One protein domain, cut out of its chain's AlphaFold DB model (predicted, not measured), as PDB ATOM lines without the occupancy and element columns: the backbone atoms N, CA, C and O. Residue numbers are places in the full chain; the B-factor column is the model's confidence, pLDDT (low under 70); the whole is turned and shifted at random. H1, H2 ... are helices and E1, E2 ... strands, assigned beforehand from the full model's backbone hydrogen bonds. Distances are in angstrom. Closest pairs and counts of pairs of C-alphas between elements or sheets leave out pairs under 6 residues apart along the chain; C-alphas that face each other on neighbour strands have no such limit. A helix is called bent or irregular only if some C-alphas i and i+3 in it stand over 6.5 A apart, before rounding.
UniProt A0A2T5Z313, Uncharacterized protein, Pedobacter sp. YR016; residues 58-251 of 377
ATOM      1  N   ILE A  58       6.071 -38.184 123.367       82.50
ATOM      2  CA  ILE A  58       7.357 -38.359 122.671       82.50
ATOM      3  C   ILE A  58       7.300 -39.570 121.734       82.50
ATOM      4  O   ILE A  58       7.705 -39.470 120.577       82.50
ATOM      5  N   LYS A  59       6.765 -40.707 122.195       84.56
ATOM      6  CA  LYS A  59       6.611 -41.910 121.364       84.56
ATOM      7  C   LYS A  59       5.726 -41.640 120.147       84.56
ATOM      8  O   LYS A  59       6.080 -42.042 119.039       84.56
ATOM      9  N   LYS A  60       4.611 -40.933 120.338       86.38
ATOM     10  CA  LYS A  60       3.696 -40.542 119.263       86.38
ATOM     11  C   LYS A  60       4.381 -39.636 118.239       86.38
ATOM     12  O   LYS A  60       4.296 -39.917 117.050       86.38
ATOM     13  N   LEU A  61       5.094 -38.602 118.684       86.50
ATOM     14  CA  LEU A  61       5.808 -37.682 117.789       86.50
ATOM     15  C   LEU A  61       6.972 -38.355 117.056       86.50
ATOM     16  O   LEU A  61       7.256 -38.003 115.916       86.50
ATOM     17  N   ASN A  62       7.655 -39.315 117.682       85.12
ATOM     18  CA  ASN A  62       8.688 -40.103 117.005       85.12
ATOM     19  C   ASN A  62       8.081 -40.983 115.906       85.12
ATOM     20  O   ASN A  62       8.608 -41.015 114.799       85.12
ATOM     21  N   SER A  63       6.952 -41.640 116.189       86.31
ATOM     22  CA  SER A  63       6.223 -42.427 115.188       86.31
ATOM     23  C   SER A  63       5.698 -41.556 114.041       86.31
ATOM     24  O   SER A  63       5.754 -41.973 112.888       86.31
ATOM     25  N   GLU A  64       5.221 -40.343 114.335       86.94
ATOM     26  CA  GLU A  64       4.807 -39.372 113.316       86.94
ATOM     27  C   GLU A  64       5.994 -38.932 112.443       86.94
ATOM     28  O   GLU A  64       5.875 -38.878 111.220       86.94
ATOM     29  N   ALA A  65       7.152 -38.656 113.052       86.44
ATOM     30  CA  ALA A  65       8.361 -38.273 112.329       86.44
ATOM     31  C   ALA A  65       8.864 -39.389 111.401       86.44
ATOM     32  O   ALA A  65       9.181 -39.109 110.247       86.44
ATOM     33  N   GLU A  66       8.872 -40.638 111.875       86.12
ATOM     34  CA  GLU A  66       9.210 -41.812 111.063       86.12
ATOM     35  C   GLU A  66       8.260 -41.946 109.867       86.12
ATOM     36  O   GLU A  66       8.701 -42.126 108.733       86.12
ATOM     37  N   GLN A  67       6.953 -41.783 110.089       84.75
ATOM     38  CA  GLN A  67       5.970 -41.829 109.011       84.75
ATOM     39  C   GLN A  67       6.209 -40.734 107.964       84.75
ATOM     40  O   GLN A  67       6.168 -41.007 106.765       84.75
ATOM     41  N   ILE A  68       6.471 -39.501 108.397       88.75
ATOM     42  CA  ILE A  68       6.747 -38.380 107.491       88.75
ATOM     43  C   ILE A  68       8.036 -38.611 106.703       88.75
ATOM     44  O   ILE A  68       8.090 -38.292 105.518       88.75
ATOM     45  N   GLU A  69       9.072 -39.155 107.337       86.94
ATOM     46  CA  GLU A  69      10.333 -39.478 106.674       86.94
ATOM     47  C   GLU A  69      10.155 -40.561 105.613       86.94
ATOM     48  O   GLU A  69      10.651 -40.403 104.499       86.94
ATOM     49  N   ILE A  70       9.376 -41.598 105.921       83.75
ATOM     50  CA  ILE A  70       8.998 -42.628 104.956       83.75
ATOM     51  C   ILE A  70       8.235 -41.998 103.783       83.75
ATOM     52  O   ILE A  70       8.663 -42.170 102.647       83.75
ATOM     53  N   GLU A  71       7.164 -41.231 104.031       86.12
ATOM     54  CA  GLU A  71       6.376 -40.583 102.965       86.12
ATOM     55  C   GLU A  71       7.232 -39.665 102.075       86.12
ATOM     56  O   GLU A  71       7.161 -39.738 100.847       86.12
ATOM     57  N   LEU A  72       8.096 -38.839 102.669       89.19
ATOM     58  CA  LEU A  72       9.008 -37.969 101.920       89.19
ATOM     59  C   LEU A  72      10.131 -38.733 101.203       89.19
ATOM     60  O   LEU A  72      10.722 -38.189 100.275       89.19
ATOM     61  N   GLY A  73      10.411 -39.977 101.590       85.38
ATOM     62  CA  GLY A  73      11.386 -40.834 100.922       85.38
ATOM     63  C   GLY A  73      10.943 -41.309  99.535       85.38
ATOM     64  O   GLY A  73      11.799 -41.574  98.692       85.38
ATOM     65  N   PHE A  74       9.633 -41.388  99.267       83.25
ATOM     66  CA  PHE A  74       9.122 -41.889  97.982       83.25
ATOM     67  C   PHE A  74       8.180 -40.952  97.226       83.25
ATOM     68  O   PHE A  74       8.170 -40.993  95.995       83.25
ATOM     69  N   LEU A  75       7.390 -40.110  97.904       87.12
ATOM     70  CA  LEU A  75       6.434 -39.227  97.224       87.12
ATOM     71  C   LEU A  75       7.081 -38.315  96.162       87.12
ATOM     72  O   LEU A  75       6.458 -38.145  95.115       87.12
ATOM     73  N   PRO A  76       8.301 -37.767  96.356       88.12
ATOM     74  CA  PRO A  76       8.967 -36.975  95.320       88.12
ATOM     75  C   PRO A  76       9.297 -37.765  94.048       88.12
ATOM     76  O   PRO A  76       9.135 -37.245  92.949       88.12
ATOM     77  N   ASN A  77       9.705 -39.032  94.170       85.00
ATOM     78  CA  ASN A  77       9.964 -39.880  93.001       85.00
ATOM     79  C   ASN A  77       8.669 -40.153  92.234       85.00
ATOM     80  O   ASN A  77       8.636 -40.091  91.009       85.00
ATOM     81  N   TYR A  78       7.579 -40.383  92.968       84.00
ATOM     82  CA  TYR A  78       6.274 -40.554  92.355       84.00
ATOM     83  C   TYR A  78       5.787 -39.270  91.658       84.00
ATOM     84  O   TYR A  78       5.270 -39.339  90.547       84.00
ATOM     85  N   GLU A  79       5.996 -38.089  92.253       87.38
ATOM     86  CA  GLU A  79       5.701 -36.798  91.607       87.38
ATOM     87  C   GLU A  79       6.515 -36.589  90.324       87.38
ATOM     88  O   GLU A  79       5.957 -36.148  89.316       87.38
ATOM     89  N   LEU A  80       7.794 -36.975  90.319       86.31
ATOM     90  CA  LEU A  80       8.648 -36.904  89.135       86.31
ATOM     91  C   LEU A  80       8.093 -37.756  87.987       86.31
ATOM     92  O   LEU A  80       8.014 -37.285  86.848       86.31
ATOM     93  N   ASP A  81       7.652 -38.977  88.285       83.00
ATOM     94  CA  ASP A  81       7.086 -39.879  87.282       83.00
ATOM     95  C   ASP A  81       5.738 -39.370  86.756       83.00
ATOM     96  O   ASP A  81       5.500 -39.401  85.547       83.00
ATOM     97  N   ILE A  82       4.893 -38.780  87.607       85.81
ATOM     98  CA  ILE A  82       3.670 -38.076  87.183       85.81
ATOM     99  C   ILE A  82       3.998 -36.881  86.277       85.81
ATOM    100  O   ILE A  82       3.367 -36.696  85.230       85.81
ATOM    101  N   SER A  83       5.015 -36.094  86.621       86.25
ATOM    102  CA  SER A  83       5.489 -34.975  85.804       86.25
ATOM    103  C   SER A  83       6.020 -35.435  84.439       86.25
ATOM    104  O   SER A  83       5.743 -34.803  83.413       86.25
ATOM    105  N   GLN A  84       6.744 -36.554  84.381       85.88
ATOM    106  CA  GLN A  84       7.224 -37.135  83.125       85.88
ATOM    107  C   GLN A  84       6.067 -37.663  82.270       85.88
ATOM    108  O   GLN A  84       6.015 -37.428  81.063       85.88
ATOM    109  N   SER A  85       5.100 -38.308  82.908       84.50
ATOM    110  CA  SER A  85       3.878 -38.814  82.286       84.50
ATOM    111  C   SER A  85       3.062 -37.714  81.632       84.50
ATOM    112  O   SER A  85       2.627 -37.841  80.485       84.50
ATOM    113  N   TRP A  86       2.909 -36.591  82.335       89.25
ATOM    114  CA  TRP A  86       2.255 -35.406  81.803       89.25
ATOM    115  C   TRP A  86       2.945 -34.920  80.524       89.25
ATOM    116  O   TRP A  86       2.283 -34.702  79.508       89.25
ATOM    117  N   LYS A  87       4.282 -34.807  80.540       88.62
ATOM    118  CA  LYS A  87       5.075 -34.396  79.367       88.62
ATOM    119  C   LYS A  87       4.900 -35.365  78.202       88.62
ATOM    120  O   LYS A  87       4.667 -34.912  77.082       88.62
ATOM    121  N   ASN A  88       4.960 -36.669  78.474       86.38
ATOM    122  CA  ASN A  88       4.797 -37.713  77.469       86.38
ATOM    123  C   ASN A  88       3.439 -37.571  76.773       86.38
ATOM    124  O   ASN A  88       3.407 -37.324  75.568       86.38
ATOM    125  N   ILE A  89       2.330 -37.591  77.522       87.75
ATOM    126  CA  ILE A  89       0.977 -37.463  76.954       87.75
ATOM    127  C   ILE A  89       0.810 -36.142  76.208       87.75
ATOM    128  O   ILE A  89       0.253 -36.117  75.107       87.75
ATOM    129  N   ASN A  90       1.306 -35.039  76.771       90.06
ATOM    130  CA  ASN A  90       1.180 -33.730  76.145       90.06
ATOM    131  C   ASN A  90       1.917 -33.667  74.795       90.06
ATOM    132  O   ASN A  90       1.427 -33.032  73.860       90.06
ATOM    133  N   SER A  91       3.035 -34.382  74.661       89.56
ATOM    134  CA  SER A  91       3.817 -34.452  73.422       89.56
ATOM    135  C   SER A  91       3.215 -35.356  72.339       89.56
ATOM    136  O   SER A  91       3.500 -35.145  71.161       89.56
ATOM    137  N   VAL A  92       2.355 -36.323  72.695       89.19
ATOM    138  CA  VAL A  92       1.805 -37.269  71.711       89.19
ATOM    139  C   VAL A  92       0.894 -36.558  70.714       89.19
ATOM    140  O   VAL A  92      -0.034 -35.832  71.093       89.19
ATOM    141  N   GLN A  93       1.137 -36.812  69.433       89.75
ATOM    142  CA  GLN A  93       0.292 -36.395  68.320       89.75
ATOM    143  C   GLN A  93      -0.413 -37.611  67.729       89.75
ATOM    144  O   GLN A  93       0.119 -38.716  67.784       89.75
ATOM    145  N   LEU A  94      -1.605 -37.392  67.172       89.81
ATOM    146  CA  LEU A  94      -2.349 -38.450  66.501       89.81
ATOM    147  C   LEU A  94      -1.700 -38.768  65.146       89.81
ATOM    148  O   LEU A  94      -1.591 -37.884  64.295       89.81
ATOM    149  N   ASP A  95      -1.306 -40.022  64.944       84.69
ATOM    150  CA  ASP A  95      -0.727 -40.543  63.702       84.69
ATOM    151  C   ASP A  95      -1.730 -41.373  62.882       84.69
ATOM    152  O   ASP A  95      -2.886 -41.524  63.254       84.69
ATOM    153  N   SER A  96      -1.321 -41.880  61.718       77.88
ATOM    154  CA  SER A  96      -2.080 -42.878  60.956       77.88
ATOM    155  C   SER A  96      -1.096 -43.851  60.298       77.88
ATOM    156  O   SER A  96      -0.243 -43.385  59.538       77.88
ATOM    157  N   PRO A  97      -1.196 -45.171  60.544       76.75
ATOM    158  CA  PRO A  97      -2.156 -45.839  61.434       76.75
ATOM    159  C   PRO A  97      -1.878 -45.519  62.915       76.75
ATOM    160  O   PRO A  97      -0.723 -45.364  63.278       76.75
ATOM    161  N   TYR A  98      -2.916 -45.444  63.765       83.62
ATOM    162  CA  TYR A  98      -2.875 -44.937  65.163       83.62
ATOM    163  C   TYR A  98      -1.958 -45.684  66.162       83.62
ATOM    164  O   TYR A  98      -2.067 -45.511  67.379       83.62
ATOM    165  N   VAL A  99      -1.100 -46.582  65.683       76.44
ATOM    166  CA  VAL A  99      -0.310 -47.508  66.495       76.44
ATOM    167  C   VAL A  99       0.725 -46.761  67.333       76.44
ATOM    168  O   VAL A  99       0.847 -47.049  68.524       76.44
ATOM    169  N   SER A 100       1.442 -45.775  66.775       79.25
ATOM    170  CA  SER A 100       2.449 -45.057  67.570       79.25
ATOM    171  C   SER A 100       1.798 -44.155  68.618       79.25
ATOM    172  O   SER A 100       2.303 -44.060  69.738       79.25
ATOM    173  N   THR A 101       0.621 -43.586  68.321       84.00
ATOM    174  CA  THR A 101      -0.199 -42.877  69.315       84.00
ATOM    175  C   THR A 101      -0.498 -43.769  70.522       84.00
ATOM    176  O   THR A 101      -0.322 -43.348  71.666       84.00
ATOM    177  N   LEU A 102      -0.925 -45.012  70.283       78.50
ATOM    178  CA  LEU A 102      -1.277 -45.962  71.342       78.50
ATOM    179  C   LEU A 102      -0.076 -46.392  72.184       78.50
ATOM    180  O   LEU A 102      -0.193 -46.453  73.409       78.50
ATOM    181  N   VAL A 103       1.065 -46.655  71.540       75.69
ATOM    182  CA  VAL A 103       2.323 -47.017  72.213       75.69
ATOM    183  C   VAL A 103       2.804 -45.880  73.117       75.69
ATOM    184  O   VAL A 103       3.189 -46.126  74.258       75.69
ATOM    185  N   ASN A 104       2.717 -44.631  72.659       78.75
ATOM    186  CA  ASN A 104       3.247 -43.483  73.398       78.75
ATOM    187  C   ASN A 104       2.355 -43.010  74.562       78.75
ATOM    188  O   ASN A 104       2.851 -42.350  75.471       78.75
ATOM    189  N   ILE A 105       1.052 -43.333  74.567       77.00
ATOM    190  CA  ILE A 105       0.115 -42.968  75.658       77.00
ATOM    191  C   ILE A 105      -0.010 -44.086  76.711       77.00
ATOM    192  O   ILE A 105      -0.709 -43.915  77.709       77.00
ATOM    193  N   GLN A 106       0.650 -45.235  76.514       68.88
ATOM    194  CA  GLN A 106       0.458 -46.427  77.344       68.88
ATOM    195  C   GLN A 106       0.411 -46.135  78.862       68.88
ATOM    196  O   GLN A 106       1.301 -45.459  79.399       68.88
ATOM    197  N   PRO A 107      -0.591 -46.691  79.577       62.66
ATOM    198  CA  PRO A 107      -0.859 -46.404  80.990       62.66
ATOM    199  C   PRO A 107       0.312 -46.774  81.906       62.66
ATOM    200  O   PRO A 107       0.492 -46.162  82.954       62.66
ATOM    201  N   ASN A 108       1.130 -47.731  81.473       57.75
ATOM    202  CA  ASN A 108       2.310 -48.257  82.149       57.75
ATOM    203  C   ASN A 108       3.369 -47.171  82.397       57.75
ATOM    204  O   ASN A 108       4.116 -47.273  83.364       57.75
ATOM    205  N   SER A 109       3.435 -46.152  81.533       55.62
ATOM    206  CA  SER A 109       4.346 -45.019  81.711       55.62
ATOM    207  C   SER A 109       3.729 -43.874  82.503       55.62
ATOM    208  O   SER A 109       4.476 -43.059  83.022       55.62
ATOM    209  N   ALA A 110       2.392 -43.810  82.576       56.41
ATOM    210  CA  ALA A 110       1.682 -42.595  82.951       56.41
ATOM    211  C   ALA A 110       1.385 -42.458  84.457       56.41
ATOM    212  O   ALA A 110       1.269 -41.352  84.985       56.41
ATOM    213  N   ILE A 111       1.162 -43.583  85.144       65.25
ATOM    214  CA  ILE A 111       0.859 -43.619  86.581       65.25
ATOM    215  C   ILE A 111       1.450 -44.913  87.152       65.25
ATOM    216  O   ILE A 111       0.810 -45.967  87.132       65.25
ATOM    217  N   VAL A 112       2.693 -44.835  87.633       63.91
ATOM    218  CA  VAL A 112       3.358 -45.932  88.356       63.91
ATOM    219  C   VAL A 112       2.611 -46.201  89.666       63.91
ATOM    220  O   VAL A 112       1.953 -45.324  90.220       63.91
ATOM    221  N   ASN A 113       2.643 -47.428  90.174       66.06
ATOM    222  CA  ASN A 113       1.980 -47.708  91.437       66.06
ATOM    223  C   ASN A 113       2.783 -47.132  92.613       66.06
ATOM    224  O   ASN A 113       3.965 -47.432  92.750       66.06
ATOM    225  N   ILE A 114       2.150 -46.349  93.492       63.53
ATOM    226  CA  ILE A 114       2.816 -45.816  94.697       63.53
ATOM    227  C   ILE A 114       3.342 -46.942  95.604       63.53
ATOM    228  O   ILE A 114       4.330 -46.791  96.315       63.53
ATOM    229  N   GLU A 115       2.696 -48.097  95.503       58.56
ATOM    230  CA  GLU A 115       2.973 -49.332  96.222       58.56
ATOM    231  C   GLU A 115       4.242 -50.046  95.720       58.56
ATOM    232  O   GLU A 115       4.643 -51.041  96.301       58.56
ATOM    233  N   LEU A 116       4.883 -49.551  94.652       59.34
ATOM    234  CA  LEU A 116       6.218 -49.988  94.221       59.34
ATOM    235  C   LEU A 116       7.350 -49.243  94.917       59.34
ATOM    236  O   LEU A 116       8.441 -49.785  95.065       59.34
ATOM    237  N   TYR A 117       7.119 -47.989  95.304       62.75
ATOM    238  CA  TYR A 117       8.135 -47.208  96.013       62.75
ATOM    239  C   TYR A 117       8.119 -47.474  97.512       62.75
ATOM    240  O   TYR A 117       9.056 -47.123  98.225       62.75
ATOM    241  N   VAL A 118       7.036 -48.071  97.992       58.69
ATOM    242  CA  VAL A 118       6.901 -48.524  99.362       58.69
ATOM    243  C   VAL A 118       6.929 -50.039  99.304       58.69
ATOM    244  O   VAL A 118       6.175 -50.625  98.545       58.69
ATOM    245  N   ASP A 119       7.791 -50.678 100.086       54.19
ATOM    246  CA  ASP A 119       7.831 -52.139 100.197       54.19
ATOM    247  C   ASP A 119       6.556 -52.606 100.932       54.19
ATOM    248  O   ASP A 119       6.502 -52.694 102.165       54.19
ATOM    249  N   ILE A 120       5.456 -52.712 100.180       51.56
ATOM    250  CA  ILE A 120       4.111 -52.983 100.679       51.56
ATOM    251  C   ILE A 120       3.795 -54.452 100.441       51.56
ATOM    252  O   ILE A 120       3.477 -54.872  99.332       51.56
ATOM    253  N   ASP A 121       3.770 -55.219 101.525       52.25
ATOM    254  CA  ASP A 121       2.888 -56.376 101.579       52.25
ATOM    255  C   ASP A 121       1.445 -55.854 101.646       52.25
ATOM    256  O   ASP A 121       1.029 -55.255 102.643       52.25
ATOM    257  N   PHE A 122       0.688 -56.047 100.565       48.41
ATOM    258  CA  PHE A 122      -0.696 -55.584 100.409       48.41
ATOM    259  C   PHE A 122      -1.653 -56.066 101.489       48.41
ATOM    260  O   PHE A 122      -2.662 -55.414 101.768       48.41
ATOM    261  N   ASN A 123      -1.319 -57.184 102.128       53.88
ATOM    262  CA  ASN A 123      -2.112 -57.746 103.207       53.88
ATOM    263  C   ASN A 123      -1.690 -57.222 104.585       53.88
ATOM    264  O   ASN A 123      -2.322 -57.565 105.585       53.88
ATOM    265  N   SER A 124      -0.659 -56.376 104.662       49.00
ATOM    266  CA  SER A 124      -0.156 -55.833 105.918       49.00
ATOM    267  C   SER A 124      -0.834 -54.504 106.277       49.00
ATOM    268  O   SER A 124      -0.651 -53.487 105.597       49.00
ATOM    269  N   PRO A 125      -1.551 -54.433 107.416       52.84
ATOM    270  CA  PRO A 125      -2.073 -53.178 107.953       52.84
ATOM    271  C   PRO A 125      -0.982 -52.124 108.189       52.84
ATOM    272  O   PRO A 125      -1.282 -50.932 108.195       52.84
ATOM    273  N   ALA A 126       0.274 -52.553 108.364       53.75
ATOM    274  CA  ALA A 126       1.414 -51.676 108.607       53.75
ATOM    275  C   ALA A 126       1.815 -50.862 107.366       53.75
ATOM    276  O   ALA A 126       2.259 -49.727 107.503       53.75
ATOM    277  N   ALA A 127       1.613 -51.388 106.156       53.44
ATOM    278  CA  ALA A 127       1.867 -50.649 104.920       53.44
ATOM    279  C   ALA A 127       0.829 -49.536 104.698       53.44
ATOM    280  O   ALA A 127       1.181 -48.382 104.451       53.44
ATOM    281  N   ASN A 128      -0.449 -49.854 104.928       53.88
ATOM    282  CA  ASN A 128      -1.554 -48.888 104.933       53.88
ATOM    283  C   ASN A 128      -1.472 -47.863 106.074       53.88
ATOM    284  O   ASN A 128      -2.196 -46.869 106.056       53.88
ATOM    285  N   ALA A 129      -0.651 -48.118 107.095       55.88
ATOM    286  CA  ALA A 129      -0.377 -47.155 108.152       55.88
ATOM    287  C   ALA A 129       0.670 -46.115 107.722       55.88
ATOM    288  O   ALA A 129       0.617 -44.990 108.209       55.88
ATOM    289  N   LYS A 130       1.581 -46.468 106.800       69.12
ATOM    290  CA  LYS A 130       2.673 -45.597 106.333       69.12
ATOM    291  C   LYS A 130       2.195 -44.527 105.350       69.12
ATOM    292  O   LYS A 130       2.631 -43.391 105.461       69.12
ATOM    293  N   ILE A 131       1.264 -44.852 104.450       72.50
ATOM    294  CA  ILE A 131       0.569 -43.866 103.603       72.50
ATOM    295  C   ILE A 131      -0.790 -43.554 104.222       72.50
ATOM    296  O   ILE A 131      -1.549 -44.463 104.547       72.50
ATOM    297  N   SER A 132      -1.163 -42.275 104.328       75.44
ATOM    298  CA  SER A 132      -2.519 -41.950 104.784       75.44
ATOM    299  C   SER A 132      -3.587 -42.579 103.867       75.44
ATOM    300  O   SER A 132      -3.584 -42.368 102.652       75.44
ATOM    301  N   ARG A 133      -4.549 -43.313 104.446       77.25
ATOM    302  CA  ARG A 133      -5.649 -43.953 103.691       77.25
ATOM    303  C   ARG A 133      -6.388 -42.979 102.774       77.25
ATOM    304  O   ARG A 133      -6.787 -43.343 101.675       77.25
ATOM    305  N   THR A 134      -6.565 -41.739 103.220       81.69
ATOM    306  CA  THR A 134      -7.214 -40.686 102.431       81.69
ATOM    307  C   THR A 134      -6.438 -40.381 101.152       81.69
ATOM    308  O   THR A 134      -7.045 -40.308 100.085       81.69
ATOM    309  N   LEU A 135      -5.111 -40.237 101.242       83.56
ATOM    310  CA  LEU A 135      -4.255 -40.011 100.079       83.56
ATOM    311  C   LEU A 135      -4.294 -41.210  99.132       83.56
ATOM    312  O   LEU A 135      -4.510 -41.027  97.937       83.56
ATOM    313  N   LEU A 136      -4.163 -42.429  99.667       80.56
ATOM    314  CA  LEU A 136      -4.221 -43.655  98.869       80.56
ATOM    315  C   LEU A 136      -5.533 -43.743  98.078       80.56
ATOM    316  O   LEU A 136      -5.513 -43.909  96.862       80.56
ATOM    317  N   THR A 137      -6.675 -43.526  98.735       82.50
ATOM    318  CA  THR A 137      -7.990 -43.521  98.076       82.50
ATOM    319  C   THR A 137      -8.088 -42.454  96.983       82.50
ATOM    320  O   THR A 137      -8.623 -42.723  95.908       82.50
ATOM    321  N   GLN A 138      -7.567 -41.244  97.214       85.69
ATOM    322  CA  GLN A 138      -7.555 -40.190  96.191       85.69
ATOM    323  C   GLN A 138      -6.741 -40.603  94.959       85.69
ATOM    324  O   GLN A 138      -7.210 -40.418  93.834       85.69
ATOM    325  N   ILE A 139      -5.566 -41.200  95.165       82.44
ATOM    326  CA  ILE A 139      -4.696 -41.691  94.091       82.44
ATOM    327  C   ILE A 139      -5.386 -42.817  93.313       82.44
ATOM    328  O   ILE A 139      -5.486 -42.741  92.087       82.44
ATOM    329  N   LEU A 140      -5.926 -43.824  94.007       80.00
ATOM    330  CA  LEU A 140      -6.618 -44.958  93.385       80.00
ATOM    331  C   LEU A 140      -7.824 -44.507  92.551       80.00
ATOM    332  O   LEU A 140      -8.004 -44.971  91.425       80.00
ATOM    333  N   ASN A 141      -8.603 -43.540  93.044       84.88
ATOM    334  CA  ASN A 141      -9.729 -42.975  92.299       84.88
ATOM    335  C   ASN A 141      -9.280 -42.265  91.012       84.88
ATOM    336  O   ASN A 141      -9.910 -42.428  89.964       84.88
ATOM    337  N   LYS A 142      -8.185 -41.492  91.058       86.56
ATOM    338  CA  LYS A 142      -7.634 -40.828  89.864       86.56
ATOM    339  C   LYS A 142      -7.076 -41.831  88.862       86.56
ATOM    340  O   LYS A 142      -7.328 -41.695  87.669       86.56
ATOM    341  N   ARG A 143      -6.419 -42.885  89.339       79.88
ATOM    342  CA  ARG A 143      -5.939 -43.988  88.502       79.88
ATOM    343  C   ARG A 143      -7.083 -44.731  87.810       79.88
ATOM    344  O   ARG A 143      -6.999 -44.993  86.613       79.88
ATOM    345  N   ALA A 144      -8.173 -45.019  88.520       79.88
ATOM    346  CA  ALA A 144      -9.353 -45.647  87.927       79.88
ATOM    347  C   ALA A 144      -9.983 -44.766  86.831       79.88
ATOM    348  O   ALA A 144     -10.326 -45.264  85.757       79.88
ATOM    349  N   ALA A 145     -10.080 -43.451  87.067       85.75
ATOM    350  CA  ALA A 145     -10.558 -42.496  86.066       85.75
ATOM    351  C   ALA A 145      -9.649 -42.457  84.824       85.75
ATOM    352  O   ALA A 145     -10.151 -42.538  83.703       85.75
ATOM    353  N   TYR A 146      -8.327 -42.420  85.024       86.12
ATOM    354  CA  TYR A 146      -7.341 -42.479  83.944       86.12
ATOM    355  C   TYR A 146      -7.494 -43.757  83.110       86.12
ATOM    356  O   TYR A 146      -7.623 -43.695  81.891       86.12
ATOM    357  N   SER A 147      -7.544 -44.924  83.763       80.56
ATOM    358  CA  SER A 147      -7.674 -46.222  83.089       80.56
ATOM    359  C   SER A 147      -8.959 -46.326  82.269       80.56
ATOM    360  O   SER A 147      -8.953 -46.890  81.170       80.56
ATOM    361  N   LYS A 148     -10.066 -45.793  82.793       84.69
ATOM    362  CA  LYS A 148     -11.353 -45.771  82.096       84.69
ATOM    363  C   LYS A 148     -11.283 -44.913  80.837       84.69
ATOM    364  O   LYS A 148     -11.700 -45.370  79.774       84.69
ATOM    365  N   GLU A 149     -10.742 -43.701  80.942       89.25
ATOM    366  CA  GLU A 149     -10.633 -42.806  79.789       89.25
ATOM    367  C   GLU A 149      -9.642 -43.334  78.752       89.25
ATOM    368  O   GLU A 149      -9.928 -43.309  77.560       89.25
ATOM    369  N   TYR A 150      -8.517 -43.898  79.189       86.00
ATOM    370  CA  TYR A 150      -7.562 -44.538  78.291       86.00
ATOM    371  C   TYR A 150      -8.218 -45.673  77.493       86.00
ATOM    372  O   TYR A 150      -8.076 -45.748  76.277       86.00
ATOM    373  N   THR A 151      -9.010 -46.525  78.149       83.19
ATOM    374  CA  THR A 151      -9.749 -47.598  77.460       83.19
ATOM    375  C   THR A 151     -10.744 -47.035  76.444       83.19
ATOM    376  O   THR A 151     -10.857 -47.543  75.329       83.19
ATOM    377  N   SER A 152     -11.437 -45.949  76.801       85.81
ATOM    378  CA  SER A 152     -12.340 -45.229  75.894       85.81
ATOM    379  C   SER A 152     -11.601 -44.681  74.667       85.81
ATOM    380  O   SER A 152     -12.084 -44.832  73.543       85.81
ATOM    381  N   LEU A 153     -10.406 -44.116  74.863       88.81
ATOM    382  CA  LEU A 153      -9.536 -43.636  73.791       88.81
ATOM    383  C   LEU A 153      -9.140 -44.771  72.840       88.81
ATOM    384  O   LEU A 153      -9.322 -44.635  71.633       88.81
ATOM    385  N   VAL A 154      -8.639 -45.890  73.373       85.81
ATOM    386  CA  VAL A 154      -8.204 -47.058  72.583       85.81
ATOM    387  C   VAL A 154      -9.348 -47.577  71.709       85.81
ATOM    388  O   VAL A 154      -9.202 -47.676  70.488       85.81
ATOM    389  N   ASN A 155     -10.523 -47.782  72.310       83.75
ATOM    390  CA  ASN A 155     -11.739 -48.185  71.601       83.75
ATOM    391  C   ASN A 155     -12.164 -47.132  70.564       83.75
ATOM    392  O   ASN A 155     -12.629 -47.454  69.471       83.75
ATOM    393  N   GLY A 156     -11.984 -45.851  70.890       84.25
ATOM    394  CA  GLY A 156     -12.247 -44.720  70.009       84.25
ATOM    395  C   GLY A 156     -11.371 -44.691  68.758       84.25
ATOM    396  O   GLY A 156     -11.855 -44.244  67.717       84.25
ATOM    397  N   LEU A 157     -10.141 -45.201  68.852       84.94
ATOM    398  CA  LEU A 157      -9.185 -45.360  67.753       84.94
ATOM    399  C   LEU A 157      -9.386 -46.667  66.964       84.94
ATOM    400  O   LEU A 157      -8.660 -46.917  66.007       84.94
ATOM    401  N   GLY A 158     -10.390 -47.476  67.319       83.56
ATOM    402  CA  GLY A 158     -10.726 -48.720  66.620       83.56
ATOM    403  C   GLY A 158      -9.929 -49.937  67.075       83.56
ATOM    404  O   GLY A 158      -9.926 -50.945  66.371       83.56
ATOM    405  N   TYR A 159      -9.282 -49.863  68.238       82.88
ATOM    406  CA  TYR A 159      -8.542 -50.971  68.830       82.88
ATOM    407  C   TYR A 159      -9.254 -51.476  70.079       82.88
ATOM    408  O   TYR A 159      -9.941 -50.723  70.756       82.88
ATOM    409  N   ASN A 160      -9.044 -52.740  70.408       79.44
ATOM    410  CA  ASN A 160      -9.431 -53.329  71.680       79.44
ATOM    411  C   ASN A 160      -8.170 -53.731  72.458       79.44
ATOM    412  O   ASN A 160      -7.151 -54.107  71.872       79.44
ATOM    413  N   ILE A 161      -8.256 -53.674  73.786       73.69
ATOM    414  CA  ILE A 161      -7.182 -54.067  74.707       73.69
ATOM    415  C   ILE A 161      -7.257 -55.584  74.943       73.69
ATOM    416  O   ILE A 161      -8.314 -56.086  75.332       73.69
ATOM    417  N   ILE A 162      -6.158 -56.319  74.738       64.12
ATOM    418  CA  ILE A 162      -6.053 -57.742  75.115       64.12
ATOM    419  C   ILE A 162      -5.486 -57.844  76.525       64.12
ATOM    420  O   ILE A 162      -4.448 -57.248  76.800       64.12
ATOM    421  N   ASN A 163      -6.144 -58.642  77.375       55.16
ATOM    422  CA  ASN A 163      -5.675 -59.026  78.709       55.16
ATOM    423  C   ASN A 163      -5.040 -57.860  79.486       55.16
ATOM    424  O   ASN A 163      -3.850 -57.920  79.788       55.16
ATOM    425  N   PRO A 164      -5.794 -56.798  79.825       59.28
ATOM    426  CA  PRO A 164      -5.309 -55.845  80.809       59.28
ATOM    427  C   PRO A 164      -5.093 -56.602  82.122       59.28
ATOM    428  O   PRO A 164      -6.058 -56.975  82.789       59.28
ATOM    429  N   TYR A 165      -3.840 -56.873  82.476       55.09
ATOM    430  CA  TYR A 165      -3.501 -57.473  83.759       55.09
ATOM    431  C   TYR A 165      -2.671 -56.493  84.567       55.09
ATOM    432  O   TYR A 165      -1.832 -55.754  84.050       55.09
ATOM    433  N   TYR A 166      -2.939 -56.480  85.866       52.03
ATOM    434  CA  TYR A 166      -2.046 -55.848  86.811       52.03
ATOM    435  C   TYR A 166      -0.914 -56.835  87.077       52.03
ATOM    436  O   TYR A 166      -1.150 -57.941  87.561       52.03
ATOM    437  N   GLU A 167       0.301 -56.466  86.687       52.81
ATOM    438  CA  GLU A 167       1.505 -57.216  87.053       52.81
ATOM    439  C   GLU A 167       1.680 -57.144  88.586       52.81
ATOM    440  O   GLU A 167       1.038 -56.314  89.228       52.81
ATOM    441  N   GLY A 168       2.515 -57.985  89.211       44.59
ATOM    442  CA  GLY A 168       2.682 -57.997  90.684       44.59
ATOM    443  C   GLY A 168       3.064 -56.637  91.301       44.59
ATOM    444  O   GLY A 168       2.887 -56.417  92.491       44.59
ATOM    445  N   SER A 169       3.519 -55.704  90.462       49.56
ATOM    446  CA  SER A 169       3.777 -54.291  90.735       49.56
ATOM    447  C   SER A 169       2.527 -53.394  90.813       49.56
ATOM    448  O   SER A 169       2.618 -52.196  91.075       49.56
ATOM    449  N   GLY A 170       1.344 -53.920  90.495       50.50
ATOM    450  CA  GLY A 170       0.119 -53.161  90.247       50.50
ATOM    451  C   GLY A 170       0.198 -52.231  89.031       50.50
ATOM    452  O   GLY A 170      -0.664 -51.371  88.854       50.50
ATOM    453  N   THR A 171       1.188 -52.393  88.154       53.31
ATOM    454  CA  THR A 171       1.226 -51.704  86.859       53.31
ATOM    455  C   THR A 171       0.177 -52.323  85.943       53.31
ATOM    456  O   THR A 171       0.174 -53.537  85.751       53.31
ATOM    457  N   LEU A 172      -0.718 -51.508  85.371       56.09
ATOM    458  CA  LEU A 172      -1.608 -51.983  84.311       56.09
ATOM    459  C   LEU A 172      -0.748 -52.257  83.077       56.09
ATOM    460  O   LEU A 172      -0.289 -51.312  82.433       56.09
ATOM    461  N   ARG A 173      -0.519 -53.530  82.758       59.53
ATOM    462  CA  ARG A 173       0.080 -53.915  81.487       59.53
ATOM    463  C   ARG A 173      -1.005 -54.169  80.467       59.53
ATOM    464  O   ARG A 173      -1.975 -54.882  80.716       59.53
ATOM    465  N   ILE A 174      -0.789 -53.590  79.297       61.62
ATOM    466  CA  ILE A 174      -1.510 -53.939  78.085       61.62
ATOM    467  C   ILE A 174      -0.538 -54.757  77.257       61.62
ATOM    468  O   ILE A 174       0.458 -54.220  76.777       61.62
ATOM    469  N   SER A 175      -0.789 -56.062  77.173       54.72
ATOM    470  CA  SER A 175       0.078 -56.980  76.436       54.72
ATOM    471  C   SER A 175       0.054 -56.700  74.942       54.72
ATOM    472  O   SER A 175       1.115 -56.690  74.339       54.72
ATOM    473  N   ASP A 176      -1.126 -56.427  74.375       62.06
ATOM    474  CA  ASP A 176      -1.303 -56.193  72.942       62.06
ATOM    475  C   ASP A 176      -2.597 -55.415  72.648       62.06
ATOM    476  O   ASP A 176      -3.552 -55.421  73.438       62.06
ATOM    477  N   PHE A 177      -2.633 -54.784  71.472       70.06
ATOM    478  CA  PHE A 177      -3.832 -54.202  70.868       70.06
ATOM    479  C   PHE A 177      -4.225 -55.011  69.630       70.06
ATOM    480  O   PHE A 177      -3.360 -55.467  68.886       70.06
ATOM    481  N   TYR A 178      -5.523 -55.134  69.358       72.44
ATOM    482  CA  TYR A 178      -6.019 -55.672  68.087       72.44
ATOM    483  C   TYR A 178      -7.095 -54.771  67.504       72.44
ATOM    484  O   TYR A 178      -7.823 -54.102  68.240       72.44
ATOM    485  N   VAL A 179      -7.213 -54.767  66.179       71.88
ATOM    486  CA  VAL A 179      -8.236 -53.980  65.493       71.88
ATOM    487  C   VAL A 179      -9.616 -54.562  65.790       71.88
ATOM    488  O   VAL A 179      -9.876 -55.746  65.579       71.88
ATOM    489  N   ALA A 180     -10.519 -53.710  66.274       73.88
ATOM    490  CA  ALA A 180     -11.851 -54.098  66.725       73.88
ATOM    491  C   ALA A 180     -12.761 -54.574  65.579       73.88
ATOM    492  O   ALA A 180     -13.749 -55.270  65.824       73.88
ATOM    493  N   LYS A 181     -12.454 -54.201  64.328       70.88
ATOM    494  CA  LYS A 181     -13.228 -54.581  63.143       70.88
ATOM    495  C   LYS A 181     -12.333 -54.853  61.931       70.88
ATOM    496  O   LYS A 181     -11.571 -53.994  61.501       70.88
ATOM    497  N   SER A 182     -12.501 -56.025  61.325       60.66
ATOM    498  CA  SER A 182     -11.858 -56.408  60.062       60.66
ATOM    499  C   SER A 182     -12.900 -56.871  59.044       60.66
ATOM    500  O   SER A 182     -13.858 -57.538  59.437       60.66
ATOM    501  N   ILE A 183     -12.715 -56.563  57.756       53.62
ATOM    502  CA  ILE A 183     -13.550 -57.091  56.659       53.62
ATOM    503  C   ILE A 183     -12.767 -58.141  55.877       53.62
ATOM    504  O   ILE A 183     -11.591 -57.950  55.565       53.62
ATOM    505  N   GLU A 184     -13.436 -59.241  55.545       55.72
ATOM    506  CA  GLU A 184     -12.955 -60.208  54.561       55.72
ATOM    507  C   GLU A 184     -13.209 -59.660  53.155       55.72
ATOM    508  O   GLU A 184     -14.341 -59.309  52.828       55.72
ATOM    509  N   ILE A 185     -12.161 -59.555  52.333       50.84
ATOM    510  CA  ILE A 185     -12.285 -59.067  50.955       50.84
ATOM    511  C   ILE A 185     -12.746 -60.228  50.056       50.84
ATOM    512  O   ILE A 185     -11.984 -61.181  49.868       50.84
ATOM    513  N   PRO A 186     -13.954 -60.177  49.465       45.47
ATOM    514  CA  PRO A 186     -14.409 -61.213  48.546       45.47
ATOM    515  C   PRO A 186     -13.613 -61.140  47.233       45.47
ATOM    516  O   PRO A 186     -13.515 -60.073  46.632       45.47
ATOM    517  N   GLY A 187     -13.076 -62.271  46.764       49.12
ATOM    518  CA  GLY A 187     -12.481 -62.389  45.422       49.12
ATOM    519  C   GLY A 187     -10.954 -62.292  45.331       49.12
ATOM    520  O   GLY A 187     -10.418 -62.397  44.230       49.12
ATOM    521  N   VAL A 188     -10.235 -62.153  46.448       49.75
ATOM    522  CA  VAL A 188      -8.772 -62.317  46.475       49.75
ATOM    523  C   VAL A 188      -8.459 -63.778  46.797       49.75
ATOM    524  O   VAL A 188      -8.815 -64.260  47.870       49.75
ATOM    525  N   ALA A 189      -7.843 -64.495  45.853       40.00
ATOM    526  CA  ALA A 189      -7.473 -65.897  46.034       40.00
ATOM    527  C   ALA A 189      -6.472 -66.035  47.192       40.00
ATOM    528  O   ALA A 189      -5.382 -65.465  47.171       40.00
ATOM    529  N   VAL A 190      -6.888 -66.772  48.218       45.16
ATOM    530  CA  VAL A 190      -6.087 -67.105  49.392       45.16
ATOM    531  C   VAL A 190      -5.365 -68.411  49.096       45.16
ATOM    532  O   VAL A 190      -5.977 -69.478  49.163       45.16
ATOM    533  N   ASP A 191      -4.068 -68.345  48.806       41.62
ATOM    534  CA  ASP A 191      -3.220 -69.532  48.893       41.62
ATOM    535  C   ASP A 191      -3.098 -69.918  50.374       41.62
ATOM    536  O   ASP A 191      -2.440 -69.253  51.172       41.62
ATOM    537  N   SER A 192      -3.824 -70.971  50.753       39.38
ATOM    538  CA  SER A 192      -3.713 -71.722  52.009       39.38
ATOM    539  C   SER A 192      -3.548 -70.895  53.304       39.38
ATOM    540  O   SER A 192      -2.445 -70.666  53.794       39.38
ATOM    541  N   GLY A 193      -4.673 -70.553  53.945       39.47
ATOM    542  CA  GLY A 193      -4.728 -70.410  55.410       39.47
ATOM    543  C   GLY A 193      -4.874 -69.007  56.005       39.47
ATOM    544  O   GLY A 193      -4.968 -68.895  57.225       39.47
ATOM    545  N   ARG A 194      -4.944 -67.930  55.212       39.12
ATOM    546  CA  ARG A 194      -5.206 -66.575  55.736       39.12
ATOM    547  C   ARG A 194      -6.149 -65.799  54.826       39.12
ATOM    548  O   ARG A 194      -5.734 -65.321  53.778       39.12
ATOM    549  N   PHE A 195      -7.404 -65.621  55.240       40.66
ATOM    550  CA  PHE A 195      -8.239 -64.562  54.671       40.66
ATOM    551  C   PHE A 195      -7.450 -63.244  54.713       40.66
ATOM    552  O   PHE A 195      -6.958 -62.856  55.775       40.66
ATOM    553  N   SER A 196      -7.318 -62.573  53.567       46.66
ATOM    554  CA  SER A 196      -6.822 -61.197  53.480       46.66
ATOM    555  C   SER A 196      -7.823 -60.289  54.198       46.66
ATOM    556  O   SER A 196      -8.771 -59.782  53.597       46.66
ATOM    557  N   ARG A 197      -7.668 -60.153  55.515       54.34
ATOM    558  CA  ARG A 197      -8.482 -59.266  56.345       54.34
ATOM    559  C   ARG A 197      -7.953 -57.851  56.202       54.34
ATOM    560  O   ARG A 197      -6.796 -57.597  56.519       54.34
ATOM    561  N   GLN A 198      -8.804 -56.935  55.753       60.91
ATOM    562  CA  GLN A 198      -8.496 -55.513  55.811       60.91
ATOM    563  C   GLN A 198      -8.964 -54.968  57.157       60.91
ATOM    564  O   GLN A 198     -10.140 -55.081  57.520       60.91
ATOM    565  N   GLU A 199      -8.026 -54.411  57.911       69.94
ATOM    566  CA  GLU A 199      -8.295 -53.704  59.157       69.94
ATOM    567  C   GLU A 199      -9.092 -52.432  58.854       69.94
ATOM    568  O   GLU A 199      -8.663 -51.601  58.051       69.94
ATOM    569  N   ILE A 200     -10.269 -52.275  59.470       72.88
ATOM    570  CA  ILE A 200     -11.017 -51.021  59.372       72.88
ATOM    571  C   ILE A 200     -10.664 -50.160  60.575       72.88
ATOM    572  O   ILE A 200     -11.149 -50.391  61.686       72.88
ATOM    573  N   LEU A 201      -9.878 -49.120  60.332       80.38
ATOM    574  CA  LEU A 201      -9.657 -48.067  61.311       80.38
ATOM    575  C   LEU A 201     -10.686 -46.935  61.130       80.38
ATOM    576  O   LEU A 201     -11.161 -46.705  60.012       80.38
ATOM    577  N   PRO A 202     -11.058 -46.223  62.211       81.06
ATOM    578  CA  PRO A 202     -11.881 -45.023  62.125       81.06
ATOM    579  C   PRO A 202     -11.267 -43.985  61.185       81.06
ATOM    580  O   PRO A 202     -10.050 -43.907  61.030       81.06
ATOM    581  N   LEU A 203     -12.108 -43.144  60.584       84.00
ATOM    582  CA  LEU A 203     -11.628 -42.023  59.782       84.00
ATOM    583  C   LEU A 203     -10.876 -41.019  60.665       84.00
ATOM    584  O   LEU A 203     -11.297 -40.722  61.784       84.00
ATOM    585  N   MET A 204      -9.819 -40.412  60.116       84.62
ATOM    586  CA  MET A 204      -8.966 -39.449  60.829       84.62
ATOM    587  C   MET A 204      -9.748 -38.305  61.483       84.62
ATOM    588  O   MET A 204      -9.416 -37.878  62.586       84.62
ATOM    589  N   LYS A 205     -10.824 -37.830  60.846       84.62
ATOM    590  CA  LYS A 205     -11.693 -36.779  61.397       84.62
ATOM    591  C   LYS A 205     -12.378 -37.208  62.702       84.62
ATOM    592  O   LYS A 205     -12.430 -36.430  63.653       84.62
ATOM    593  N   ASP A 206     -12.868 -38.443  62.752       82.81
ATOM    594  CA  ASP A 206     -13.593 -38.981  63.905       82.81
ATOM    595  C   ASP A 206     -12.621 -39.369  65.025       82.81
ATOM    596  O   ASP A 206     -12.861 -39.065  66.198       82.81
ATOM    597  N   ALA A 207     -11.486 -39.969  64.654       85.62
ATOM    598  CA  ALA A 207     -10.400 -40.301  65.570       85.62
ATOM    599  C   ALA A 207      -9.795 -39.044  66.217       85.62
ATOM    600  O   ALA A 207      -9.617 -39.017  67.430       85.62
ATOM    601  N   SER A 208      -9.561 -37.978  65.444       86.69
ATOM    602  CA  SER A 208      -8.994 -36.710  65.931       86.69
ATOM    603  C   SER A 208      -9.857 -36.046  67.003       86.69
ATOM    604  O   SER A 208      -9.344 -35.629  68.043       86.69
ATOM    605  N   SER A 209     -11.183 -36.022  66.819       87.50
ATOM    606  CA  SER A 209     -12.092 -35.454  67.822       87.50
ATOM    607  C   SER A 209     -12.073 -36.239  69.138       87.50
ATOM    608  O   SER A 209     -12.002 -35.636  70.213       87.50
ATOM    609  N   LYS A 210     -12.114 -37.577  69.069       87.75
ATOM    610  CA  LYS A 210     -12.045 -38.437  70.261       87.75
ATOM    611  C   LYS A 210     -10.688 -38.329  70.946       87.75
ATOM    612  O   LYS A 210     -10.637 -38.099  72.148       87.75
ATOM    613  N   PHE A 211      -9.611 -38.408  70.168       90.31
ATOM    614  CA  PHE A 211      -8.244 -38.270  70.649       90.31
ATOM    615  C   PHE A 211      -8.036 -36.962  71.407       90.31
ATOM    616  O   PHE A 211      -7.558 -36.986  72.536       90.31
ATOM    617  N   GLY A 212      -8.443 -35.827  70.828       89.88
ATOM    618  CA  GLY A 212      -8.298 -34.521  71.469       89.88
ATOM    619  C   GLY A 212      -9.022 -34.442  72.815       89.88
ATOM    620  O   GLY A 212      -8.432 -34.003  73.800       89.88
ATOM    621  N   LYS A 213     -10.273 -34.921  72.882       92.00
ATOM    622  CA  LYS A 213     -11.062 -34.939  74.127       92.00
ATOM    623  C   LYS A 213     -10.433 -35.827  75.196       92.00
ATOM    624  O   LYS A 213     -10.225 -35.368  76.317       92.00
ATOM    625  N   SER A 214     -10.096 -37.065  74.848       91.25
ATOM    626  CA  SER A 214      -9.493 -38.000  75.795       91.25
ATOM    627  C   SER A 214      -8.116 -37.526  76.247       91.25
ATOM    628  O   SER A 214      -7.826 -37.570  77.435       91.25
ATOM    629  N   LYS A 215      -7.285 -36.980  75.347       91.25
ATOM    630  CA  LYS A 215      -5.983 -36.397  75.704       91.25
ATOM    631  C   LYS A 215      -6.128 -35.298  76.758       91.25
ATOM    632  O   LYS A 215      -5.394 -35.319  77.741       91.25
ATOM    633  N   ILE A 216      -7.078 -34.376  76.585       93.19
ATOM    634  CA  ILE A 216      -7.356 -33.322  77.576       93.19
ATOM    635  C   ILE A 216      -7.737 -33.942  78.923       93.19
ATOM    636  O   ILE A 216      -7.128 -33.606  79.934       93.19
ATOM    637  N   PHE A 217      -8.668 -34.897  78.942       93.25
ATOM    638  CA  PHE A 217      -9.102 -35.544  80.183       93.25
ATOM    639  C   PHE A 217      -7.965 -36.294  80.898       93.25
ATOM    640  O   PHE A 217      -7.839 -36.238  82.126       93.25
ATOM    641  N   LEU A 218      -7.112 -36.998  80.147       90.75
ATOM    642  CA  LEU A 218      -5.943 -37.684  80.698       90.75
ATOM    643  C   LEU A 218      -4.974 -36.673  81.331       90.75
ATOM    644  O   LEU A 218      -4.537 -36.879  82.464       90.75
ATOM    645  N   LEU A 219      -4.704 -35.551  80.654       91.62
ATOM    646  CA  LEU A 219      -3.863 -34.470  81.180       91.62
ATOM    647  C   LEU A 219      -4.463 -33.813  82.430       91.62
ATOM    648  O   LEU A 219      -3.733 -33.563  83.386       91.62
ATOM    649  N   GLU A 220      -5.774 -33.574  82.463       93.44
ATOM    650  CA  GLU A 220      -6.480 -33.056  83.644       93.44
ATOM    651  C   GLU A 220      -6.398 -34.029  84.825       93.44
ATOM    652  O   GLU A 220      -6.190 -33.622  85.969       93.44
ATOM    653  N   THR A 221      -6.521 -35.330  84.556       90.44
ATOM    654  CA  THR A 221      -6.435 -36.371  85.585       90.44
ATOM    655  C   THR A 221      -5.035 -36.438  86.192       90.44
ATOM    656  O   THR A 221      -4.909 -36.463  87.420       90.44
ATOM    657  N   ILE A 222      -3.992 -36.408  85.357       89.44
ATOM    658  CA  ILE A 222      -2.591 -36.365  85.801       89.44
ATOM    659  C   ILE A 222      -2.289 -35.052  86.530       89.44
ATOM    660  O   ILE A 222      -1.697 -35.080  87.603       89.44
ATOM    661  N   GLY A 223      -2.747 -33.906  86.021       90.62
ATOM    662  CA  GLY A 223      -2.550 -32.608  86.675       90.62
ATOM    663  C   GLY A 223      -3.226 -32.519  88.050       90.62
ATOM    664  O   GLY A 223      -2.670 -31.957  88.997       90.62
ATOM    665  N   ALA A 224      -4.403 -33.131  88.205       91.19
ATOM    666  CA  ALA A 224      -5.056 -33.248  89.505       91.19
ATOM    667  C   ALA A 224      -4.251 -34.127  90.476       91.19
ATOM    668  O   ALA A 224      -4.175 -33.811  91.663       91.19
ATOM    669  N   LEU A 225      -3.653 -35.215  89.983       89.25
ATOM    670  CA  LEU A 225      -2.800 -36.096  90.778       89.25
ATOM    671  C   LEU A 225      -1.515 -35.382  91.223       89.25
ATOM    672  O   LEU A 225      -1.196 -35.404  92.408       89.25
ATOM    673  N   ASP A 226      -0.852 -34.671  90.310       90.12
ATOM    674  CA  ASP A 226       0.315 -33.828  90.595       90.12
ATOM    675  C   ASP A 226       0.022 -32.804  91.702       90.12
ATOM    676  O   ASP A 226       0.741 -32.700  92.695       90.12
ATOM    677  N   THR A 227      -1.119 -32.118  91.602       92.00
ATOM    678  CA  THR A 227      -1.559 -31.145  92.613       92.00
ATOM    679  C   THR A 227      -1.750 -31.789  93.992       92.00
ATOM    680  O   THR A 227      -1.353 -31.214  95.009       92.00
ATOM    681  N   ILE A 228      -2.355 -32.982  94.049       90.75
ATOM    682  CA  ILE A 228      -2.553 -33.734  95.299       90.75
ATOM    683  C   ILE A 228      -1.199 -34.092  95.927       90.75
ATOM    684  O   ILE A 228      -1.015 -33.890  97.130       90.75
ATOM    685  N   LEU A 229      -0.252 -34.576  95.120       90.25
ATOM    686  CA  LEU A 229       1.078 -34.983  95.576       90.25
ATOM    687  C   LEU A 229       1.898 -33.792  96.066       90.25
ATOM    688  O   LEU A 229       2.366 -33.813  97.203       90.25
ATOM    689  N   LYS A 230       1.996 -32.714  95.281       92.12
ATOM    690  CA  LYS A 230       2.704 -31.483  95.671       92.12
ATOM    691  C   LYS A 230       2.158 -30.890  96.960       92.12
ATOM    692  O   LYS A 230       2.922 -30.535  97.856       92.12
ATOM    693  N   LYS A 231       0.830 -30.839  97.094       92.94
ATOM    694  CA  LYS A 231       0.185 -30.384  98.330       92.94
ATOM    695  C   LYS A 231       0.554 -31.280  99.511       92.94
ATOM    696  O   LYS A 231       0.825 -30.764 100.593       92.94
ATOM    697  N   ARG A 232       0.568 -32.605  99.332       92.00
ATOM    698  CA  ARG A 232       0.953 -33.541 100.396       92.00
ATOM    699  C   ARG A 232       2.417 -33.371 100.791       92.00
ATOM    700  O   ARG A 232       2.674 -33.244 101.981       92.00
ATOM    701  N   ILE A 233       3.333 -33.329  99.827       92.50
ATOM    702  CA  ILE A 233       4.773 -33.139 100.061       92.50
ATOM    703  C   ILE A 233       5.005 -31.845 100.844       92.50
ATOM    704  O   ILE A 233       5.604 -31.881 101.913       92.50
ATOM    705  N   SER A 234       4.424 -30.729 100.396       94.19
ATOM    706  CA  SER A 234       4.556 -29.437 101.078       94.19
ATOM    707  C   SER A 234       4.036 -29.470 102.523       94.19
ATOM    708  O   SER A 234       4.697 -28.970 103.434       94.19
ATOM    709  N   LEU A 235       2.885 -30.110 102.767       93.38
ATOM    710  CA  LEU A 235       2.347 -30.275 104.124       93.38
ATOM    711  C   LEU A 235       3.255 -31.140 105.009       93.38
ATOM    712  O   LEU A 235       3.425 -30.838 106.191       93.38
ATOM    713  N   LEU A 236       3.832 -32.210 104.458       92.44
ATOM    714  CA  LEU A 236       4.759 -33.090 105.170       92.44
ATOM    715  C   LEU A 236       6.067 -32.372 105.513       92.44
ATOM    716  O   LEU A 236       6.535 -32.481 106.642       92.44
ATOM    717  N   GLU A 237       6.633 -31.601 104.585       93.31
ATOM    718  CA  GLU A 237       7.831 -30.787 104.819       93.31
ATOM    719  C   GLU A 237       7.589 -29.735 105.905       93.31
ATOM    720  O   GLU A 237       8.390 -29.597 106.833       93.31
ATOM    721  N   GLN A 238       6.444 -29.049 105.847       93.56
ATOM    722  CA  GLN A 238       6.044 -28.096 106.876       93.56
ATOM    723  C   GLN A 238       5.900 -28.778 108.244       93.56
ATOM    724  O   GLN A 238       6.405 -28.266 109.246       93.56
ATOM    725  N   ARG A 239       5.249 -29.948 108.303       92.25
ATOM    726  CA  ARG A 239       5.077 -30.690 109.559       92.25
ATOM    727  C   ARG A 239       6.408 -31.226 110.087       92.25
ATOM    728  O   ARG A 239       6.656 -31.125 111.285       92.25
ATOM    729  N   LYS A 240       7.307 -31.697 109.216       91.88
ATOM    730  CA  LYS A 240       8.675 -32.120 109.572       91.88
ATOM    731  C   LYS A 240       9.464 -30.987 110.227       91.88
ATOM    732  O   LYS A 240      10.133 -31.212 111.234       91.88
ATOM    733  N   ALA A 241       9.354 -29.770 109.694       90.50
ATOM    734  CA  ALA A 241      10.009 -28.593 110.259       90.50
ATOM    735  C   ALA A 241       9.468 -28.220 111.655       90.50
ATOM    736  O   ALA A 241      10.227 -27.735 112.491       90.50
ATOM    737  N   GLN A 242       8.185 -28.477 111.925       90.94
ATOM    738  CA  GLN A 242       7.544 -28.232 113.227       90.94
ATOM    739  C   GLN A 242       7.788 -29.353 114.250       90.94
ATOM    740  O   GLN A 242       7.848 -29.096 115.449       90.94
ATOM    741  N   LEU A 243       7.974 -30.591 113.793       88.69
ATOM    742  CA  LEU A 243       8.159 -31.756 114.661       88.69
ATOM    743  C   LEU A 243       9.434 -31.696 115.492       88.69
ATOM    744  O   LEU A 243       9.412 -32.029 116.673       88.69
ATOM    745  N   LYS A 244      10.544 -31.262 114.893       81.94
ATOM    746  CA  LYS A 244      11.831 -31.180 115.592       81.94
ATOM    747  C   LYS A 244      11.784 -30.263 116.827       81.94
ATOM    748  O   LYS A 244      12.113 -30.746 117.908       81.94
ATOM    749  N   PRO A 245      11.318 -29.000 116.736       87.56
ATOM    750  CA  PRO A 245      11.200 -28.152 117.919       87.56
ATOM    751  C   PRO A 245      10.169 -28.672 118.936       87.56
ATOM    752  O   PRO A 245      10.390 -28.521 120.136       87.56
ATOM    753  N   GLU A 246       9.076 -29.318 118.503       86.31
ATOM    754  CA  GLU A 246       8.122 -29.971 119.421       86.31
ATOM    755  C   GLU A 246       8.783 -31.118 120.210       86.31
ATOM    756  O   GLU A 246       8.647 -31.190 121.434       86.31
ATOM    757  N   GLN A 247       9.540 -31.986 119.530       81.44
ATOM    758  CA  GLN A 247      10.278 -33.086 120.153       81.44
ATOM    759  C   GLN A 247      11.356 -32.583 121.117       81.44
ATOM    760  O   GLN A 247      11.497 -33.136 122.208       81.44
ATOM    761  N   ASP A 248      12.111 -31.553 120.734       81.69
ATOM    762  CA  ASP A 248      13.175 -30.990 121.568       81.69
ATOM    763  C   ASP A 248      12.598 -30.346 122.836       81.69
ATOM    764  O   ASP A 248      13.084 -30.618 123.934       81.69
ATOM    765  N   LYS A 249      11.486 -29.609 122.713       86.50
ATOM    766  CA  LYS A 249      10.771 -29.030 123.858       86.50
ATOM    767  C   LYS A 249      10.258 -30.103 124.824       86.50
ATOM    768  O   LYS A 249      10.429 -29.968 126.033       86.50
ATOM    769  N   LEU A 250       9.661 -31.183 124.313       81.25
ATOM    770  CA  LEU A 250       9.174 -32.288 125.150       81.25
ATOM    771  C   LEU A 250      10.313 -33.076 125.802       81.25
ATOM    772  O   LEU A 250      10.187 -33.490 126.952       81.25
ATOM    773  N   LYS A 251      11.443 -33.263 125.110       77.88
ATOM    774  CA  LYS A 251      12.650 -33.868 125.697       77.88
ATOM    775  C   LYS A 251      13.238 -32.990 126.794       77.88
ATOM    776  O   LYS A 251      13.673 -33.519 127.815       77.88
TER     777      LYS A 251
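AT A GLANCE: This is residues 58 to 251 of the 377 residues of an uncharacterized protein of Pedobacter sp. YR016 (UniProt A0A2T5Z313). A long, narrow model in which the 48-residue helix H7 runs along most of the length, with the bent helix H1 and the helix H6 packed along it. The short helices H2 and H3 sit beside H1b and H6, and two small strand hairpins lie towards one end; residues 121 to 126 and 189 to 194 stick out. The printed part has 194 residues, mostly helix, in the order H1 H2 H3 H4 H5 H6 E1 E2 E3 E4 H7; each pair, E1 - E2 and E3 - E4, is an antiparallel sheet. It is loose, with a radius of gyration of the C-alphas of 22.6 A, and spans 89 by 33 by 19 A.

IN THESE COORDINATES: E1 is residues 159 to 162 and E2 residues 176 to 179; E3 is 182 to 184 and E4 197 to 199. H7, residues 204 to 251, is 68.6 A long, from C-alpha 204 at (-8.966, -39.449, 60.829) to C-alpha 251 at (12.650, -33.868, 125.697). It is neither bent nor irregular, but only just: C-alphas 241 and 244 are 6.2 A apart, and it has a kink of 27 degrees near residue 242. H6, residues 133 to 156, is 34.3 A long. H1, residues 58 to 91, begins at C-alpha 58 (7.357, -38.359, 122.671); by its hydrogen bonds it was assigned as one helix, but it is bent, with C-alphas 73 and 76 7.2 A apart, into H1a, residues 58 to 73, and H1b, residues 76 to 91. H2 is 99 to 104, H3 107 to 110, H4 114 to 117 and H5 127 to 130.

HOW THE PARTS SIT: The hairpin E1 and E2 has N 160 and O 178 at 2.8 A; the hairpin E3 and E4 has N 183 and O 198 at 3.0 A. E2 runs on into E3 across a break of 2 residues, at 52 degrees. H6 touches H7, the closest C-alphas being Tyr 146 and Leu 218 at 6.0 A, with a shallow tilt of 12 degrees, opposite ways; H7 does so with residues 207 to 225 alone. H1b touches H7 at Trp 86 and Leu 219, C-alphas 6.2 A apart, at 18 degrees, a shallow tilt. H1b touches H3, the C-alphas of Ser 85 and Ala 110 being 4.4 A apart. H1a and H5 only just touch, with 3 pairs of C-alphas within 8 A. H1b and H6 are apart. Every O i to N i+4 pair is within hydrogen-bond range in H1a, H1b, H2 and H6, and 42 of 44 in H7; H3, H4 and H5 are too short for such a pair.

THE WHOLE: The two C-alphas farthest apart are those of Gly 187 and Lys 251, 88.8 A. The printed part has no cut. The links E1 to E2 and E3 to E4 are long. The mean pLDDT of the printed part is 76.1; residues 106 to 130, 162 to 176 and 182 to 199 are under 70.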